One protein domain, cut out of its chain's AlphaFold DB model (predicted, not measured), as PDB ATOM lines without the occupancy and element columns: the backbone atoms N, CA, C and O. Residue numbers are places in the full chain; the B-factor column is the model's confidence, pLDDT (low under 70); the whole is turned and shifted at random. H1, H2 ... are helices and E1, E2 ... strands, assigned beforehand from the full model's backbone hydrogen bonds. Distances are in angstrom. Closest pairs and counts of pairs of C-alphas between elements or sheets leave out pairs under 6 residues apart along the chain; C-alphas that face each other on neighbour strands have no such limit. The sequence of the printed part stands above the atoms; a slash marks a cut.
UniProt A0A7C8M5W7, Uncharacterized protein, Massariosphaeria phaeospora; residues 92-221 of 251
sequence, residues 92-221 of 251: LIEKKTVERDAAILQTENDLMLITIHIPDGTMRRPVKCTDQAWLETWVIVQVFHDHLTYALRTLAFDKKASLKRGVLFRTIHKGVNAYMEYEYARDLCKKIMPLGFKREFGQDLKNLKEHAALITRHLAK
ATOM      1  N   LEU A  92     -18.470   8.274 -45.952       94.81
ATOM      2  CA  LEU A  92     -18.825   7.544 -44.741       94.81
ATOM      3  C   LEU A  92     -18.506   8.340 -43.467       94.81
ATOM      4  O   LEU A  92     -19.348   8.420 -42.570       94.81
ATOM      5  N   ILE A  93     -17.318   8.949 -43.382       95.31
ATOM      6  CA  ILE A  93     -16.936   9.788 -42.234       95.31
ATOM      7  C   ILE A  93     -17.885  10.980 -42.112       95.31
ATOM      8  O   ILE A  93     -18.337  11.280 -41.004       95.31
ATOM      9  N   GLU A  94     -18.230  11.629 -43.225       93.88
ATOM     10  CA  GLU A  94     -19.210  12.719 -43.245       93.88
ATOM     11  C   GLU A  94     -20.575  12.249 -42.741       93.88
ATOM     12  O   GLU A  94     -21.118  12.856 -41.817       93.88
ATOM     13  N   LYS A  95     -21.091  11.126 -43.258       95.81
ATOM     14  CA  LYS A  95     -22.361  10.536 -42.807       95.81
ATOM     15  C   LYS A  95     -22.365  10.282 -41.295       95.81
ATOM     16  O   LYS A  95     -23.257  10.759 -40.595       95.81
ATOM     17  N   LYS A  96     -21.349   9.586 -40.774       96.94
ATOM     18  CA  LYS A  96     -21.230   9.280 -39.335       96.94
ATOM     19  C   LYS A  96     -21.080  10.532 -38.476       96.94
ATOM     20  O   LYS A  96     -21.570  10.572 -37.349       96.94
ATOM     21  N   THR A  97     -20.422  11.562 -39.002       94.12
ATOM     22  CA  THR A  97     -20.292  12.854 -38.319       94.12
ATOM     23  C   THR A  97     -21.643  13.561 -38.229       94.12
ATOM     24  O   THR A  97     -21.980  14.057 -37.160       94.12
ATOM     25  N   VAL A  98     -22.444  13.563 -39.299       96.31
ATOM     26  CA  VAL A  98     -23.790  14.160 -39.288       96.31
ATOM     27  C   VAL A  98     -24.698  13.461 -38.272       96.31
ATOM     28  O   VAL A  98     -25.372  14.134 -37.494       96.31
ATOM     29  N   GLU A  99     -24.677  12.126 -38.222       96.44
ATOM     30  CA  GLU A  99     -25.423  11.343 -37.222       96.44
ATOM     31  C   GLU A  99     -25.003  11.705 -35.787       96.44
ATOM     32  O   GLU A  99     -25.846  11.946 -34.918       96.44
ATOM     33  N   ARG A 100     -23.690  11.805 -35.541       95.69
ATOM     34  CA  ARG A 100     -23.127  12.224 -34.250       95.69
ATOM     35  C   ARG A 100     -23.550  13.646 -33.880       95.69
ATOM     36  O   ARG A 100     -23.926  13.887 -32.737       95.69
ATOM     37  N   ASP A 101     -23.480  14.585 -34.817       95.44
ATOM     38  CA  ASP A 101     -23.804  15.991 -34.569       95.44
ATOM     39  C   ASP A 101     -25.300  16.185 -34.288       95.44
ATOM     40  O   ASP A 101     -25.661  16.972 -33.411       95.44
ATOM     41  N   ALA A 102     -26.168  15.402 -34.939       97.62
ATOM     42  CA  ALA A 102     -27.590  15.346 -34.607       97.62
ATOM     43  C   ALA A 102     -27.824  14.834 -33.173       97.62
ATOM     44  O   ALA A 102     -28.594  15.439 -32.426       97.62
ATOM     45  N   ALA A 103     -27.115  13.775 -32.759       97.69
ATOM     46  CA  ALA A 103     -27.194  13.256 -31.392       97.69
ATOM     47  C   ALA A 103     -26.679  14.267 -30.350       97.69
ATOM     48  O   ALA A 103     -27.297  14.442 -29.298       97.69
ATOM     49  N   ILE A 104     -25.589  14.985 -30.653       97.25
ATOM     50  CA  ILE A 104     -25.084  16.085 -29.816       97.25
ATOM     51  C   ILE A 104     -26.158  17.158 -29.648       97.25
ATOM     52  O   ILE A 104     -26.467  17.523 -28.517       97.25
ATOM     53  N   LEU A 105     -26.741  17.636 -30.749       96.62
ATOM     54  CA  LEU A 105     -27.747  18.695 -30.711       96.62
ATOM     55  C   LEU A 105     -28.980  18.281 -29.898       96.62
ATOM     56  O   LEU A 105     -29.471  19.061 -29.083       96.62
ATOM     57  N   GLN A 106     -29.458  17.050 -30.092       98.00
ATOM     58  CA  GLN A 106     -30.571  16.510 -29.317       98.00
ATOM     59  C   GLN A 106     -30.227  16.448 -27.822       98.00
ATOM     60  O   GLN A 106     -30.996  16.932 -26.998       98.00
ATOM     61  N   THR A 107     -29.042  15.940 -27.477       98.25
ATOM     62  CA  THR A 107     -28.572  15.859 -26.085       98.25
ATOM     63  C   THR A 107     -28.469  17.235 -25.440       98.25
ATOM     64  O   THR A 107     -28.883  17.411 -24.299       98.25
ATOM     65  N   GLU A 108     -27.904  18.216 -26.147       97.00
ATOM     66  CA  GLU A 108     -27.788  19.590 -25.654       97.00
ATOM     67  C   GLU A 108     -29.166  20.205 -25.394       97.00
ATOM     68  O   GLU A 108     -29.358  20.835 -24.356       97.00
ATOM     69  N   ASN A 109     -30.136  19.977 -26.283       97.31
ATOM     70  CA  ASN A 109     -31.514  20.418 -26.079       97.31
ATOM     71  C   ASN A 109     -32.138  19.753 -24.840       97.31
ATOM     72  O   ASN A 109     -32.613  20.445 -23.941       97.31
ATOM     73  N   ASP A 110     -32.050  18.426 -24.736       98.12
ATOM     74  CA  ASP A 110     -32.612  17.669 -23.614       98.12
ATOM     75  C   ASP A 110     -31.988  18.089 -22.270       98.12
ATOM     76  O   ASP A 110     -32.699  18.254 -21.277       98.12
ATOM     77  N   LEU A 111     -30.672  18.343 -22.237       97.69
ATOM     78  CA  LEU A 111     -29.968  18.871 -21.060       97.69
ATOM     79  C   LEU A 111     -30.521  20.232 -20.616       97.69
ATOM     80  O   LEU A 111     -30.689  20.467 -19.418       97.69
ATOM     81  N   MET A 112     -30.821  21.121 -21.565       95.75
ATOM     82  CA  MET A 112     -31.377  22.447 -21.275       95.75
ATOM     83  C   MET A 112     -32.838  22.401 -20.806       95.75
ATOM     84  O   MET A 112     -33.305  23.347 -20.173       95.75
ATOM     85  N   LEU A 113     -33.555  21.304 -21.065       96.12
ATOM     86  CA  LEU A 113     -34.935  21.099 -20.611       96.12
ATOM     87  C   LEU A 113     -35.038  20.467 -19.214       96.12
ATOM     88  O   LEU A 113     -36.139  20.388 -18.661       96.12
ATOM     89  N   ILE A 114     -33.921  20.038 -18.617       96.94
ATOM     90  CA  ILE A 114     -33.913  19.440 -17.275       96.94
ATOM     91  C   ILE A 114     -34.534  20.407 -16.263       96.94
ATOM     92  O   ILE A 114     -34.150  21.568 -16.165       96.94
ATOM     93  N   THR A 115     -35.460  19.914 -15.444       96.62
ATOM     94  CA  THR A 115     -36.059  20.687 -14.352       96.62
ATOM     95  C   THR A 115     -36.540  19.777 -13.230       96.62
ATOM     96  O   THR A 115     -36.759  18.576 -13.424       96.62
ATOM     97  N   ILE A 116     -36.742  20.352 -12.047       95.62
ATOM     98  CA  ILE A 116     -37.345  19.654 -10.915       95.62
ATOM     99  C   ILE A 116     -38.855  19.842 -10.969       95.62
ATOM    100  O   ILE A 116     -39.373  20.950 -11.121       95.62
ATOM    101  N   HIS A 117     -39.561  18.724 -10.839       94.50
ATOM    102  CA  HIS A 117     -41.010  18.695 -10.826       94.50
ATOM    103  C   HIS A 117     -41.527  18.708  -9.390       94.50
ATOM    104  O   HIS A 117     -41.145  17.860  -8.582       94.50
ATOM    105  N   ILE A 118     -42.425  19.642  -9.094       92.81
ATOM    106  CA  ILE A 118     -43.019  19.831  -7.771       92.81
ATOM    107  C   ILE A 118     -44.478  19.343  -7.757       92.81
ATOM    108  O   ILE A 118     -45.115  19.321  -8.819       92.81
ATOM    109  N   PRO A 119     -45.017  18.927  -6.595       92.19
ATOM    110  CA  PRO A 119     -46.417  18.529  -6.473       92.19
ATOM    111  C   PRO A 119     -47.370  19.682  -6.805       92.19
ATOM    112  O   PRO A 119     -47.176  20.802  -6.330       92.19
ATOM    113  N   ASP A 120     -48.415  19.386  -7.574       88.62
ATOM    114  CA  ASP A 120     -49.517  20.300  -7.881       88.62
ATOM    115  C   ASP A 120     -50.837  19.517  -7.877       88.62
ATOM    116  O   ASP A 120     -51.253  18.922  -8.876       88.62
ATOM    117  N   GLY A 121     -51.439  19.406  -6.689       86.38
ATOM    118  CA  GLY A 121     -52.572  18.514  -6.451       86.38
ATOM    119  C   GLY A 121     -52.207  17.050  -6.723       86.38
ATOM    120  O   GLY A 121     -51.311  16.497  -6.087       86.38
ATOM    121  N   THR A 122     -52.901  16.422  -7.674       84.06
ATOM    122  CA  THR A 122     -52.638  15.038  -8.120       84.06
ATOM    123  C   THR A 122     -51.564  14.940  -9.204       84.06
ATOM    124  O   THR A 122     -51.169  13.834  -9.572       84.06
ATOM    125  N   MET A 123     -51.104  16.072  -9.739       89.25
ATOM    126  CA  MET A 123     -50.149  16.139 -10.841       89.25
ATOM    127  C   MET A 123     -48.773  16.608 -10.357       89.25
ATOM    128  O   MET A 123     -48.566  16.986  -9.202       89.25
ATOM    129  N   ARG A 124     -47.803  16.573 -11.273       92.94
ATOM    130  CA  ARG A 124     -46.491  17.192 -11.099       92.94
ATOM    131  C   ARG A 124     -46.265  18.210 -12.203       92.94
ATOM    132  O   ARG A 124     -46.602  17.945 -13.355       92.94
ATOM    133  N   ARG A 125     -45.654  19.343 -11.866       93.94
ATOM    134  CA  ARG A 125     -45.295  20.381 -12.843       93.94
ATOM    135  C   ARG A 125     -43.885  20.918 -12.608       93.94
ATOM    136  O   ARG A 125     -43.398  20.824 -11.481       93.94
ATOM    137  N   PRO A 126     -43.247  21.523 -13.621       95.62
ATOM    138  CA  PRO A 126     -41.978  22.218 -13.444       95.62
ATOM    139  C   PRO A 126     -42.056  23.315 -12.376       95.62
ATOM    140  O   PRO A 126     -43.058  24.039 -12.280       95.62
ATOM    141  N   VAL A 127     -40.983  23.441 -11.598       95.12
ATOM    142  CA  VAL A 127     -40.804  24.526 -10.628       95.12
ATOM    143  C   VAL A 127     -40.717  25.888 -11.333       95.12
ATOM    144  O   VAL A 127     -40.076  26.014 -12.379       95.12
ATOM    145  N   LYS A 128     -41.352  26.924 -10.769       93.81
ATOM    146  CA  LYS A 128     -41.319  28.304 -11.285       93.81
ATOM    147  C   LYS A 128     -40.818  29.279 -10.220       93.81
ATOM    148  O   LYS A 128     -40.979  29.038  -9.028       93.81
ATOM    149  N   CYS A 129     -40.291  30.428 -10.644       92.12
ATOM    150  CA  CYS A 129     -39.826  31.477  -9.725       92.12
ATOM    151  C   CYS A 129     -40.944  32.066  -8.848       92.12
ATOM    152  O   CYS A 129     -40.677  32.570  -7.763       92.12
ATOM    153  N   THR A 130     -42.199  31.989  -9.298       91.69
ATOM    154  CA  THR A 130     -43.376  32.475  -8.564       91.69
ATOM    155  C   THR A 130     -43.778  31.565  -7.403       91.69
ATOM    156  O   THR A 130     -44.573  31.968  -6.557       91.69
ATOM    157  N   ASP A 131     -43.258  30.335  -7.348       89.62
ATOM    158  CA  ASP A 131     -43.562  29.381  -6.286       89.62
ATOM    159  C   ASP A 131     -42.728  29.706  -5.045       89.62
ATOM    160  O   ASP A 131     -41.649  29.155  -4.844       89.62
ATOM    161  N   GLN A 132     -43.218  30.594  -4.181       86.94
ATOM    162  CA  GLN A 132     -42.424  31.120  -3.062       86.94
ATOM    163  C   GLN A 132     -41.902  30.034  -2.105       86.94
ATOM    164  O   GLN A 132     -40.796  30.146  -1.582       86.94
ATOM    165  N   ALA A 133     -42.650  28.939  -1.933       88.31
ATOM    166  CA  ALA A 133     -42.219  27.783  -1.145       88.31
ATOM    167  C   ALA A 133     -41.114  26.942  -1.815       88.31
ATOM    168  O   ALA A 133     -40.470  26.147  -1.130       88.31
ATOM    169  N   TRP A 134     -40.921  27.076  -3.130       90.19
ATOM    170  CA  TRP A 134     -39.982  26.315  -3.968       90.19
ATOM    171  C   TRP A 134     -38.962  27.213  -4.681       90.19
ATOM    172  O   TRP A 134     -38.237  26.747  -5.559       90.19
ATOM    173  N   LEU A 135     -38.878  28.486  -4.288       90.25
ATOM    174  CA  LEU A 135     -37.945  29.454  -4.860       90.25
ATOM    175  C   LEU A 135     -36.500  28.942  -4.786       90.25
ATOM    176  O   LEU A 135     -35.753  29.059  -5.749       90.25
ATOM    177  N   GLU A 136     -36.139  28.304  -3.672       90.56
ATOM    178  CA  GLU A 136     -34.848  27.645  -3.472       90.56
ATOM    179  C   GLU A 136     -34.540  26.585  -4.530       90.56
ATOM    180  O   GLU A 136     -33.506  26.658  -5.189       90.56
ATOM    181  N   THR A 137     -35.465  25.656  -4.756       92.81
ATOM    182  CA  THR A 137     -35.350  24.631  -5.798       92.81
ATOM    183  C   THR A 137     -35.233  25.263  -7.186       92.81
ATOM    184  O   THR A 137     -34.383  24.858  -7.976       92.81
ATOM    185  N   TRP A 138     -36.034  26.293  -7.486       93.81
ATOM    186  CA  TRP A 138     -35.939  27.006  -8.762       93.81
ATOM    187  C   TRP A 138     -34.557  27.643  -8.961       93.81
ATOM    188  O   TRP A 138     -33.969  27.481 -10.029       93.81
ATOM    189  N   VAL A 139     -34.002  28.301  -7.934       92.69
ATOM    190  CA  VAL A 139     -32.650  28.889  -7.984       92.69
ATOM    191  C   VAL A 139     -31.595  27.822  -8.281       92.69
ATOM    192  O   VAL A 139     -30.711  28.063  -9.099       92.69
ATOM    193  N   ILE A 140     -31.697  26.633  -7.678       93.88
ATOM    194  CA  ILE A 140     -30.765  25.523  -7.939       93.88
ATOM    195  C   ILE A 140     -30.835  25.086  -9.405       93.88
ATOM    196  O   ILE A 140     -29.792  24.944 -10.044       93.88
ATOM    197  N   VAL A 141     -32.046  24.932  -9.955       95.44
ATOM    198  CA  VAL A 141     -32.244  24.613 -11.381       95.44
ATOM    199  C   VAL A 141     -31.582  25.672 -12.267       95.44
ATOM    200  O   VAL A 141     -30.874  25.318 -13.205       95.44
ATOM    201  N   GLN A 142     -31.741  26.961 -11.950       94.25
ATOM    202  CA  GLN A 142     -31.141  28.033 -12.752       94.25
ATOM    203  C   GLN A 142     -29.612  28.060 -12.670       94.25
ATOM    204  O   GLN A 142     -28.954  28.236 -13.690       94.25
ATOM    205  N   VAL A 143     -29.027  27.845 -11.489       93.94
ATOM    206  CA  VAL A 143     -27.561  27.773 -11.337       93.94
ATOM    207  C   VAL A 143     -26.992  26.561 -12.082       93.94
ATOM    208  O   VAL A 143     -25.921  26.646 -12.681       93.94
ATOM    209  N   PHE A 144     -27.724  25.444 -12.102       95.81
ATOM    210  CA  PHE A 144     -27.371  24.272 -12.901       95.81
ATOM    211  C   PHE A 144     -27.425  24.562 -14.410       95.81
ATOM    212  O   PHE A 144     -26.479  24.242 -15.132       95.81
ATOM    213  N   HIS A 145     -28.486  25.220 -14.886       96.31
ATOM    214  CA  HIS A 145     -28.615  25.645 -16.287       96.31
ATOM    215  C   HIS A 145     -27.548  26.645 -16.710       96.31
ATOM    216  O   HIS A 145     -27.019  26.525 -17.814       96.31
ATOM    217  N   ASP A 146     -27.205  27.604 -15.852       95.19
ATOM    218  CA  ASP A 146     -26.131  28.563 -16.111       95.19
ATOM    219  C   ASP A 146     -24.786  27.842 -16.274       95.19
ATOM    220  O   ASP A 146     -24.079  28.048 -17.262       95.19
ATOM    221  N   HIS A 147     -24.480  26.896 -15.378       94.88
ATOM    222  CA  HIS A 147     -23.264  26.090 -15.463       94.88
ATOM    223  C   HIS A 147     -23.201  25.236 -16.744       94.88
ATOM    224  O   HIS A 147     -22.167  25.218 -17.421       94.88
ATOM    225  N   LEU A 148     -24.305  24.574 -17.116       95.81
ATOM    226  CA  LEU A 148     -24.422  23.836 -18.381       95.81
ATOM    227  C   LEU A 148     -24.230  24.755 -19.587       95.81
ATOM    228  O   LEU A 148     -23.405  24.476 -20.457       95.81
ATOM    229  N   THR A 149     -24.954  25.872 -19.621       95.88
ATOM    230  CA  THR A 149     -24.904  26.847 -20.715       95.88
ATOM    231  C   THR A 149     -23.492  27.383 -20.890       95.88
ATOM    232  O   THR A 149     -22.997  27.461 -22.014       95.88
ATOM    233  N   TYR A 150     -22.813  27.717 -19.793       95.19
ATOM    234  CA  TYR A 150     -21.433  28.180 -19.826       95.19
ATOM    235  C   TYR A 150     -20.492  27.122 -20.420       95.19
ATOM    236  O   TYR A 150     -19.711  27.435 -21.324       95.19
ATOM    237  N   ALA A 151     -20.594  25.867 -19.970       94.75
ATOM    238  CA  ALA A 151     -19.773  24.769 -20.481       94.75
ATOM    239  C   ALA A 151     -20.017  24.515 -21.982       94.75
ATOM    240  O   ALA A 151     -19.065  24.437 -22.763       94.75
ATOM    241  N   LEU A 152     -21.286  24.456 -22.401       95.12
ATOM    242  CA  LEU A 152     -21.678  24.226 -23.794       95.12
ATOM    243  C   LEU A 152     -21.265  25.385 -24.705       95.12
ATOM    244  O   LEU A 152     -20.672  25.156 -25.758       95.12
ATOM    245  N   ARG A 153     -21.493  26.639 -24.291       95.19
ATOM    246  CA  ARG A 153     -21.073  27.820 -25.067       95.19
ATOM    247  C   ARG A 153     -19.560  27.888 -25.209       95.19
ATOM    248  O   ARG A 153     -19.076  28.164 -26.301       95.19
ATOM    249  N   THR A 154     -18.818  27.610 -24.137       94.94
ATOM    250  CA  THR A 154     -17.348  27.600 -24.180       94.94
ATOM    251  C   THR A 154     -16.837  26.620 -25.235       94.94
ATOM    252  O   THR A 154     -15.935  26.960 -25.997       94.94
ATOM    253  N   LEU A 155     -17.454  25.438 -25.342       93.94
ATOM    254  CA  LEU A 155     -17.134  24.485 -26.403       93.94
ATOM    255  C   LEU A 155     -17.607  24.942 -27.782       93.94
ATOM    256  O   LEU A 155     -16.868  24.776 -28.744       93.94
ATOM    257  N   ALA A 156     -18.805  25.513 -27.903       90.94
ATOM    258  CA  ALA A 156     -19.366  25.918 -29.193       90.94
ATOM    259  C   ALA A 156     -18.492  26.952 -29.929       90.94
ATOM    260  O   ALA A 156     -18.418  26.931 -31.156       90.94
ATOM    261  N   PHE A 157     -17.803  27.827 -29.190       91.56
ATOM    262  CA  PHE A 157     -16.885  28.822 -29.756       91.56
ATOM    263  C   PHE A 157     -15.435  28.327 -29.902       91.56
ATOM    264  O   PHE A 157     -14.585  29.055 -30.423       91.56
ATOM    265  N   ASP A 158     -15.124  27.102 -29.475       93.88
ATOM    266  CA  ASP A 158     -13.785  26.533 -29.599       93.88
ATOM    267  C   ASP A 158     -13.569  25.920 -30.993       93.88
ATOM    268  O   ASP A 158     -14.265  24.999 -31.415       93.88
ATOM    269  N   LYS A 159     -12.521  26.360 -31.699       90.69
ATOM    270  CA  LYS A 159     -12.122  25.776 -32.996       90.69
ATOM    271  C   LYS A 159     -11.770  24.285 -32.906       90.69
ATOM    272  O   LYS A 159     -11.772  23.595 -33.920       90.69
ATOM    273  N   LYS A 160     -11.435  23.795 -31.710       93.81
ATOM    274  CA  LYS A 160     -11.114  22.396 -31.400       93.81
ATOM    275  C   LYS A 160     -12.220  21.719 -30.584       93.81
ATOM    276  O   LYS A 160     -11.934  20.765 -29.865       93.81
ATOM    277  N   ALA A 161     -13.469  22.183 -30.687       94.38
ATOM    278  CA  ALA A 161     -14.604  21.640 -29.937       94.38
ATOM    279  C   ALA A 161     -14.725  20.111 -30.039       94.38
ATOM    280  O   ALA A 161     -14.914  19.444 -29.021       94.38
ATOM    281  N   SER A 162     -14.561  19.540 -31.241       95.12
ATOM    282  CA  SER A 162     -14.643  18.085 -31.446       95.12
ATOM    283  C   SER A 162     -13.654  17.321 -30.563       95.12
ATOM    284  O   SER A 162     -14.003  16.268 -30.045       95.12
ATOM    285  N   LEU A 163     -12.476  17.896 -30.293       96.50
ATOM    286  CA  LEU A 163     -11.425  17.317 -29.452       96.50
ATOM    287  C   LEU A 163     -11.659  17.482 -27.951       96.50
ATOM    288  O   LEU A 163     -10.792  17.096 -27.180       96.50
ATOM    289  N   LYS A 164     -12.761  18.098 -27.521       96.56
ATOM    290  CA  LYS A 164     -13.050  18.358 -26.098       96.56
ATOM    291  C   LYS A 164     -14.442  17.899 -25.666       96.56
ATOM    292  O   LYS A 164     -14.683  17.688 -24.478       96.56
ATOM    293  N   ARG A 165     -15.368  17.746 -26.618       95.62
ATOM    294  CA  ARG A 165     -16.762  17.353 -26.361       95.62
ATOM    295  C   ARG A 165     -16.881  16.023 -25.621       95.62
ATOM    296  O   ARG A 165     -17.734  15.907 -24.748       95.62
ATOM    297  N   GLY A 166     -16.019  15.053 -25.927       97.06
ATOM    298  CA  GLY A 166     -16.031  13.751 -25.261       97.06
ATOM    299  C   GLY A 166     -15.801  13.864 -23.760       97.06
ATOM    300  O   GLY A 166     -16.571  13.304 -22.985       97.06
ATOM    301  N   VAL A 167     -14.815  14.667 -23.349       97.00
ATOM    302  CA  VAL A 167     -14.532  14.911 -21.925       97.00
ATOM    303  C   VAL A 167     -15.733  15.534 -21.226       97.00
ATOM    304  O   VAL A 167     -16.110  15.056 -20.159       97.00
ATOM    305  N   LEU A 168     -16.379  16.547 -21.818       96.75
ATOM    306  CA  LEU A 168     -17.550  17.170 -21.193       96.75
ATOM    307  C   LEU A 168     -18.685  16.161 -20.984       96.75
ATOM    308  O   LEU A 168     -19.174  16.020 -19.864       96.75
ATOM    309  N   PHE A 169     -19.096  15.443 -22.032       97.81
ATOM    310  CA  PHE A 169     -20.232  14.525 -21.927       97.81
ATOM    311  C   PHE A 169     -19.937  13.332 -21.014       97.81
ATOM    312  O   PHE A 169     -20.805  12.954 -20.227       97.81
ATOM    313  N   ARG A 170     -18.707  12.794 -21.024       97.50
ATOM    314  CA  ARG A 170     -18.289  11.769 -20.051       97.50
ATOM    315  C   ARG A 170     -18.261  12.313 -18.624       97.50
ATOM    316  O   ARG A 170     -18.676  11.610 -17.708       97.50
ATOM    317  N   THR A 171     -17.846  13.563 -18.423       96.94
ATOM    318  CA  THR A 171     -17.863  14.219 -17.104       96.94
ATOM    319  C   THR A 171     -19.290  14.370 -16.582       96.94
ATOM    320  O   THR A 171     -19.571  13.955 -15.459       96.94
ATOM    321  N   ILE A 172     -20.213  14.876 -17.410       97.25
ATOM    322  CA  ILE A 172     -21.642  14.966 -17.066       97.25
ATOM    323  C   ILE A 172     -22.204  13.574 -16.751       97.25
ATOM    324  O   ILE A 172     -22.911  13.413 -15.760       97.25
ATOM    325  N   HIS A 173     -21.861  12.560 -17.552       97.12
ATOM    326  CA  HIS A 173     -22.324  11.185 -17.353       97.12
ATOM    327  C   HIS A 173     -21.829  10.553 -16.045       97.12
ATOM    328  O   HIS A 173     -22.597   9.882 -15.358       97.12
ATOM    329  N   LYS A 174     -20.573  10.802 -15.654       94.31
ATOM    330  CA  LYS A 174     -20.035  10.382 -14.346       94.31
ATOM    331  C   LYS A 174     -20.779  11.038 -13.172       94.31
ATOM    332  O   LYS A 174     -20.769  10.504 -12.064       94.31
ATOM    333  N   GLY A 175     -21.456  12.162 -13.410       87.69
ATOM    334  CA  GLY A 175     -22.468  12.711 -12.515       87.69
ATOM    335  C   GLY A 175     -21.902  13.246 -11.201       87.69
ATOM    336  O   GLY A 175     -21.043  14.127 -11.195       87.69
ATOM    337  N   VAL A 176     -22.441  12.749 -10.081       72.62
ATOM    338  CA  VAL A 176     -22.413  13.387  -8.748       72.62
ATOM    339  C   VAL A 176     -21.026  13.860  -8.299       72.62
ATOM    340  O   VAL A 176     -20.939  14.971  -7.776       72.62
ATOM    341  N   ASN A 177     -19.975  13.079  -8.567       77.06
ATOM    342  CA  ASN A 177     -18.605  13.346  -8.105       77.06
ATOM    343  C   ASN A 177     -17.660  13.873  -9.201       77.06
ATOM    344  O   ASN A 177     -16.457  13.941  -8.980       77.06
ATOM    345  N   ALA A 178     -18.162  14.134 -10.409       86.75
ATOM    346  CA  ALA A 178     -17.328  14.550 -11.542       86.75
ATOM    347  C   ALA A 178     -17.824  15.841 -12.196       86.75
ATOM    348  O   ALA A 178     -17.036  16.591 -12.766       86.75
ATOM    349  N   TYR A 179     -19.127  16.111 -12.123       91.38
ATOM    350  CA  TYR A 179     -19.745  17.276 -12.733       91.38
ATOM    351  C   TYR A 179     -20.340  18.196 -11.672       91.38
ATOM    352  O   TYR A 179     -21.121  17.746 -10.831       91.38
ATOM    353  N   MET A 180     -20.002  19.488 -11.746       90.50
ATOM    354  CA  MET A 180     -20.531  20.558 -10.896       90.50
ATOM    355  C   MET A 180     -20.427  20.259  -9.391       90.50
ATOM    356  O   MET A 180     -21.425  19.971  -8.733       90.50
ATOM    357  N   GLU A 181     -19.213  20.304  -8.843       90.50
ATOM    358  CA  GLU A 181     -18.936  20.016  -7.429       90.50
ATOM    359  C   GLU A 181     -19.924  20.677  -6.457       90.50
ATOM    360  O   GLU A 181     -20.312  21.837  -6.625       90.50
ATOM    361  N   TYR A 182     -20.327  19.929  -5.425       90.31
ATOM    362  CA  TYR A 182     -21.358  20.367  -4.475       90.31
ATOM    363  C   TYR A 182     -20.996  21.701  -3.812       90.31
ATOM    364  O   TYR A 182     -21.817  22.616  -3.771       90.31
ATOM    365  N   GLU A 183     -19.756  21.824  -3.336       89.38
ATOM    366  CA  GLU A 183     -19.261  23.029  -2.663       89.38
ATOM    367  C   GLU A 183     -19.285  24.243  -3.601       89.38
ATOM    368  O   GLU A 183     -19.777  25.304  -3.221       89.38
ATOM    369  N   TYR A 184     -18.864  24.062  -4.859       89.44
ATOM    370  CA  TYR A 184     -18.904  25.108  -5.882       89.44
ATOM    371  C   TYR A 184     -20.336  25.585  -6.158       89.44
ATOM    372  O   TYR A 184     -20.618  26.785  -6.118       89.44
ATOM    373  N   ALA A 185     -21.259  24.648  -6.394       89.69
ATOM    374  CA  ALA A 185     -22.662  24.965  -6.640       89.69
ATOM    375  C   ALA A 185     -23.298  25.678  -5.436       89.69
ATOM    376  O   ALA A 185     -23.994  26.683  -5.593       89.69
ATOM    377  N   ARG A 186     -23.008  25.200  -4.222       88.88
ATOM    378  CA  ARG A 186     -23.501  25.793  -2.977       88.88
ATOM    379  C   ARG A 186     -22.999  27.225  -2.808       88.88
ATOM    380  O   ARG A 186     -23.767  28.094  -2.400       88.88
ATOM    381  N   ASP A 187     -21.734  27.487  -3.116       89.00
ATOM    382  CA  ASP A 187     -21.136  28.811  -2.959       89.00
ATOM    383  C   ASP A 187     -21.682  29.821  -3.983       89.00
ATOM    384  O   ASP A 187     -21.910  30.980  -3.629       89.00
ATOM    385  N   LEU A 188     -21.984  29.396  -5.217       87.75
ATOM    386  CA  LEU A 188     -22.729  30.220  -6.182       87.75
ATOM    387  C   LEU A 188     -24.125  30.565  -5.659       87.75
ATOM    388  O   LEU A 188     -24.527  31.728  -5.639       87.75
ATOM    389  N   CYS A 189     -24.842  29.557  -5.174       86.56
ATOM    390  CA  CYS A 189     -26.181  29.714  -4.636       86.56
ATOM    391  C   CYS A 189     -26.222  30.634  -3.399       86.56
ATOM    392  O   CYS A 189     -27.129  31.457  -3.290       86.56
ATOM    393  N   LYS A 190     -25.218  30.580  -2.510       86.31
ATOM    394  CA  LYS A 190     -25.081  31.502  -1.362       86.31
ATOM    395  C   LYS A 190     -24.893  32.963  -1.778       86.31
ATOM    396  O   LYS A 190     -25.352  33.849  -1.066       86.31
ATOM    397  N   LYS A 191     -24.242  33.237  -2.917       87.19
ATOM    398  CA  LYS A 191     -24.110  34.613  -3.437       87.19
ATOM    399  C   LYS A 191     -25.457  35.189  -3.876       87.19
ATOM    400  O   LYS A 191     -25.668  36.389  -3.745       87.19
ATOM    401  N   ILE A 192     -26.352  34.338  -4.378       86.94
ATOM    402  CA  ILE A 192     -27.701  34.722  -4.820       86.94
ATOM    403  C   ILE A 192     -28.654  34.813  -3.621       86.94
ATOM    404  O   ILE A 192     -29.437  35.755  -3.526       86.94
ATOM    405  N   MET A 193     -28.571  33.859  -2.688       85.50
ATOM    406  CA  MET A 193     -29.369  33.824  -1.458       85.50
ATOM    407  C   MET A 193     -28.480  33.744  -0.209       85.50
ATOM    408  O   MET A 193     -28.230  32.653   0.315       85.50
ATOM    409  N   PRO A 194     -28.038  34.902   0.318       78.56
ATOM    410  CA  PRO A 194     -27.136  34.968   1.470       78.56
ATOM    411  C   PRO A 194     -27.716  34.388   2.763       78.56
ATOM    412  O   PRO A 194     -26.968  33.932   3.621       78.56
ATOM    413  N   LEU A 195     -29.048  34.377   2.899       77.31
ATOM    414  CA  LEU A 195     -29.750  33.833   4.069       77.31
ATOM    415  C   LEU A 195     -29.749  32.291   4.119       77.31
ATOM    416  O   LEU A 195     -30.243  31.717   5.088       77.31
ATOM    417  N   GLY A 196     -29.170  31.628   3.111       72.12
ATOM    418  CA  GLY A 196     -29.052  30.174   3.034       72.12
ATOM    419  C   GLY A 196     -30.297  29.479   2.478       72.12
ATOM    420  O   GLY A 196     -31.291  30.115   2.138       72.12
ATOM    421  N   PHE A 197     -30.206  28.152   2.372       76.44
ATOM    422  CA  PHE A 197     -31.267  27.269   1.886       76.44
ATOM    423  C   PHE A 197     -31.889  26.544   3.077       76.44
ATOM    424  O   PHE A 197     -31.167  25.982   3.902       76.44
ATOM    425  N   LYS A 198     -33.218  26.567   3.179       70.12
ATOM    426  CA  LYS A 198     -33.980  25.813   4.181       70.12
ATOM    427  C   LYS A 198     -34.316  24.398   3.701       70.12
ATOM    428  O   LYS A 198     -34.564  23.529   4.531       70.12
ATOM    429  N   ARG A 199     -34.353  24.169   2.384       73.50
ATOM    430  CA  ARG A 199     -34.584  22.865   1.743       73.50
ATOM    431  C   ARG A 199     -33.281  22.115   1.471       73.50
ATOM    432  O   ARG A 199     -32.183  22.663   1.540       73.50
ATOM    433  N   GLU A 200     -33.424  20.838   1.122       81.25
ATOM    434  CA  GLU A 200     -32.330  19.913   0.821       81.25
ATOM    435  C   GLU A 200     -31.641  20.227  -0.521       81.25
ATOM    436  O   GLU A 200     -31.780  19.499  -1.503       81.25
ATOM    437  N   PHE A 201     -30.841  21.299  -0.550       85.69
ATOM    438  CA  PHE A 201     -30.031  21.718  -1.702       85.69
ATOM    439  C   PHE A 201     -29.281  20.550  -2.371       85.69
ATOM    440  O   PHE A 201     -29.258  20.427  -3.597       85.69
ATOM    441  N   GLY A 202     -28.691  19.662  -1.564       88.19
ATOM    442  CA  GLY A 202     -27.950  18.505  -2.064       88.19
ATOM    443  C   GLY A 202     -28.808  17.491  -2.809       88.19
ATOM    444  O   GLY A 202     -28.337  16.925  -3.794       88.19
ATOM    445  N   GLN A 203     -30.059  17.290  -2.392       91.81
ATOM    446  CA  GLN A 203     -30.961  16.354  -3.056       91.81
ATOM    447  C   GLN A 203     -31.436  16.909  -4.401       91.81
ATOM    448  O   GLN A 203     -31.424  16.184  -5.396       91.81
ATOM    449  N   ASP A 204     -31.777  18.198  -4.459       93.12
ATOM    450  CA  ASP A 204     -32.168  18.871  -5.703       93.12
ATOM    451  C   ASP A 204     -31.022  18.847  -6.727       93.12
ATOM    452  O   ASP A 204     -31.213  18.425  -7.871       93.12
ATOM    453  N   LEU A 205     -29.803  19.206  -6.309       94.06
ATOM    454  CA  LEU A 205     -28.629  19.152  -7.181       94.06
ATOM    455  C   LEU A 205     -28.318  17.718  -7.639       94.06
ATOM    456  O   LEU A 205     -28.011  17.498  -8.811       94.06
ATOM    457  N   LYS A 206     -28.415  16.733  -6.738       94.38
ATOM    458  CA  LYS A 206     -28.220  15.318  -7.076       94.38
ATOM    459  C   LYS A 206     -29.219  14.858  -8.142       94.38
ATOM    460  O   LYS A 206     -28.788  14.285  -9.139       94.38
ATOM    461  N   ASN A 207     -30.505  15.176  -7.981       94.56
ATOM    462  CA  ASN A 207     -31.553  14.821  -8.945       94.56
ATOM    463  C   ASN A 207     -31.262  15.389 -10.346       94.56
ATOM    464  O   ASN A 207     -31.426  14.693 -11.347       94.56
ATOM    465  N   LEU A 208     -30.801  16.643 -10.422       96.62
ATOM    466  CA  LEU A 208     -30.429  17.285 -11.689       96.62
ATOM    467  C   LEU A 208     -29.243  16.579 -12.357       96.62
ATOM    468  O   LEU A 208     -29.297  16.279 -13.551       96.62
ATOM    469  N   LYS A 209     -28.195  16.264 -11.585       96.56
ATOM    470  CA  LYS A 209     -27.016  15.543 -12.086       96.56
ATOM    471  C   LYS A 209     -27.354  14.130 -12.560       96.56
ATOM    472  O   LYS A 209     -26.848  13.713 -13.596       96.56
ATOM    473  N   GLU A 210     -28.198  13.401 -11.833       96.12
ATOM    474  CA  GLU A 210     -28.631  12.052 -12.219       96.12
ATOM    475  C   GLU A 210     -29.437  12.071 -13.524       96.12
ATOM    476  O   GLU A 210     -29.187  11.258 -14.414       96.12
ATOM    477  N   HIS A 211     -30.340  13.042 -13.689       96.75
ATOM    478  CA  HIS A 211     -31.075  13.216 -14.942       96.75
ATOM    479  C   HIS A 211     -30.127  13.562 -16.101       96.75
ATOM    480  O   HIS A 211     -30.191  12.947 -17.167       96.75
ATOM    481  N   ALA A 212     -29.194  14.493 -15.885       98.00
ATOM    482  CA  ALA A 212     -28.202  14.856 -16.893       98.00
ATOM    483  C   ALA A 212     -27.321  13.664 -17.293       98.00
ATOM    484  O   ALA A 212     -27.055  13.467 -18.478       98.00
ATOM    485  N   ALA A 213     -26.923  12.833 -16.328       97.56
ATOM    486  CA  ALA A 213     -26.142  11.631 -16.583       97.56
ATOM    487  C   ALA A 213     -26.895  10.596 -17.432       97.56
ATOM    488  O   ALA A 213     -26.284   9.918 -18.262       97.56
ATOM    489  N   LEU A 214     -28.215  10.476 -17.252       97.31
ATOM    490  CA  LEU A 214     -29.059   9.617 -18.086       97.31
ATOM    491  C   LEU A 214     -29.117  10.118 -19.533       97.31
ATOM    492  O   LEU A 214     -28.934   9.318 -20.451       97.31
ATOM    493  N   ILE A 215     -29.309  11.426 -19.729       98.31
ATOM    494  CA  ILE A 215     -29.365  12.052 -21.058       98.31
ATOM    495  C   ILE A 215     -28.044  11.849 -21.818       98.31
ATOM    496  O   ILE A 215     -28.044  11.419 -22.972       98.31
ATOM    497  N   THR A 216     -26.899  12.064 -21.164       97.94
ATOM    498  CA  THR A 216     -25.576  11.991 -21.816       97.94
ATOM    499  C   THR A 216     -25.024  10.579 -21.987       97.94
ATOM    500  O   THR A 216     -24.006  10.405 -22.659       97.94
ATOM    501  N   ARG A 217     -25.687   9.554 -21.437       97.38
ATOM    502  CA  ARG A 217     -25.209   8.160 -21.435       97.38
ATOM    503  C   ARG A 217     -24.789   7.652 -22.812       97.38
ATOM    504  O   ARG A 217     -23.789   6.952 -22.928       97.38
ATOM    505  N   HIS A 218     -25.558   7.976 -23.846       98.00
ATOM    506  CA  HIS A 218     -25.289   7.491 -25.197       98.00
ATOM    507  C   HIS A 218     -24.048   8.151 -25.822       98.00
ATOM    508  O   HIS A 218     -23.267   7.457 -26.466       98.00
ATOM    509  N   LEU A 219     -23.809   9.444 -25.567       98.06
ATOM    510  CA  LEU A 219     -22.592  10.143 -26.001       98.06
ATOM    511  C   LEU A 219     -21.363   9.771 -25.162       98.06
ATOM    512  O   LEU A 219     -20.237   9.836 -25.647       98.06
ATOM    513  N   ALA A 220     -21.566   9.375 -23.905       97.19
ATOM    514  CA  ALA A 220     -20.497   8.915 -23.024       97.19
ATOM    515  C   ALA A 220     -20.075   7.458 -23.278       97.19
ATOM    516  O   ALA A 220     -19.095   7.000 -22.691       97.19
ATOM    517  N   LYS A 221     -20.800   6.725 -24.137       97.31
ATOM    518  CA  LYS A 221     -20.456   5.352 -24.503       97.31
ATOM    519  C   LYS A 221     -19.088   5.312 -25.187       97.31
ATOM    520  O   LYS A 221     -18.786   6.148 -26.033       97.31
TER     521      LYS A 221
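This is residues 92 to 221 of the 251 residues of an uncharacterized protein of Massariosphaeria phaeospora (UniProt A0A7C8M5W7). Two helices, H2 and H5, make the core; H3 packs on H5, H4 crosses H2, and the last part of H1 packs on both H2 and H5. Residues 92 to 99 of H1 stick out at one end, while the small hairpin E1-E2 has the element centres farthest from the mean of the C-alphas, 19.2 A for E1 and 18.9 A for E2. The 130 printed residues run H1, E1, E2, H2, H3, H4, H5: mostly helix, with one antiparallel two-stranded sheet, E1 - E2. The whole is elongated, 54 by 34 by 23 A, and only just compact, close to loose, with radius of gyration of the C-alphas 16.3 A.

E1, residues 117 to 120, and E2, residues 123 to 126, form an antiparallel hairpin; N 118 and O 125 are 2.8 A apart, within hydrogen-bond range. H2, residues 132 to 156, H3, residues 162 to 177, and H5, residues 201 to 216, form an up and down bundle, each running against the one before it. H3 and H5 touch at a steep tilt of 41 degrees, opposite ways; their closest C-alphas, His 173 and Ala 213, are 3.9 A apart. H2 and H5 touch, closest at C-alphas Thr 137 and Asp 204, 6.6 A. H4, residues 182 to 192, touches H2 at a steep tilt of 67 degrees, closest at C-alphas Cys 189 and Ile 140, 7.0 A. H1, residues 92 to 112, touches H5 with residues 107 to 111 alone, closest at C-alphas Leu 111 and Ala 212, 6.1 A. Every O i to N i+4 pair is within hydrogen-bond range in H1, H4 and H5; H2 has 19 of 21, H3 8 of 12.

H1 begins at C-alpha 92 (-18.825, 7.544, -44.741) and measures 30.5 A, H2 35.2 A, H3 24.1 A. H5, 22.8 A, ends at C-alpha 216 (-25.576, 11.991, -21.816).

The C-alphas of Leu 92 and Leu 195, the farthest apart, are 56.5 A apart. The printed part has no cut, no link is long, and no printed residue has pLDDT under 70.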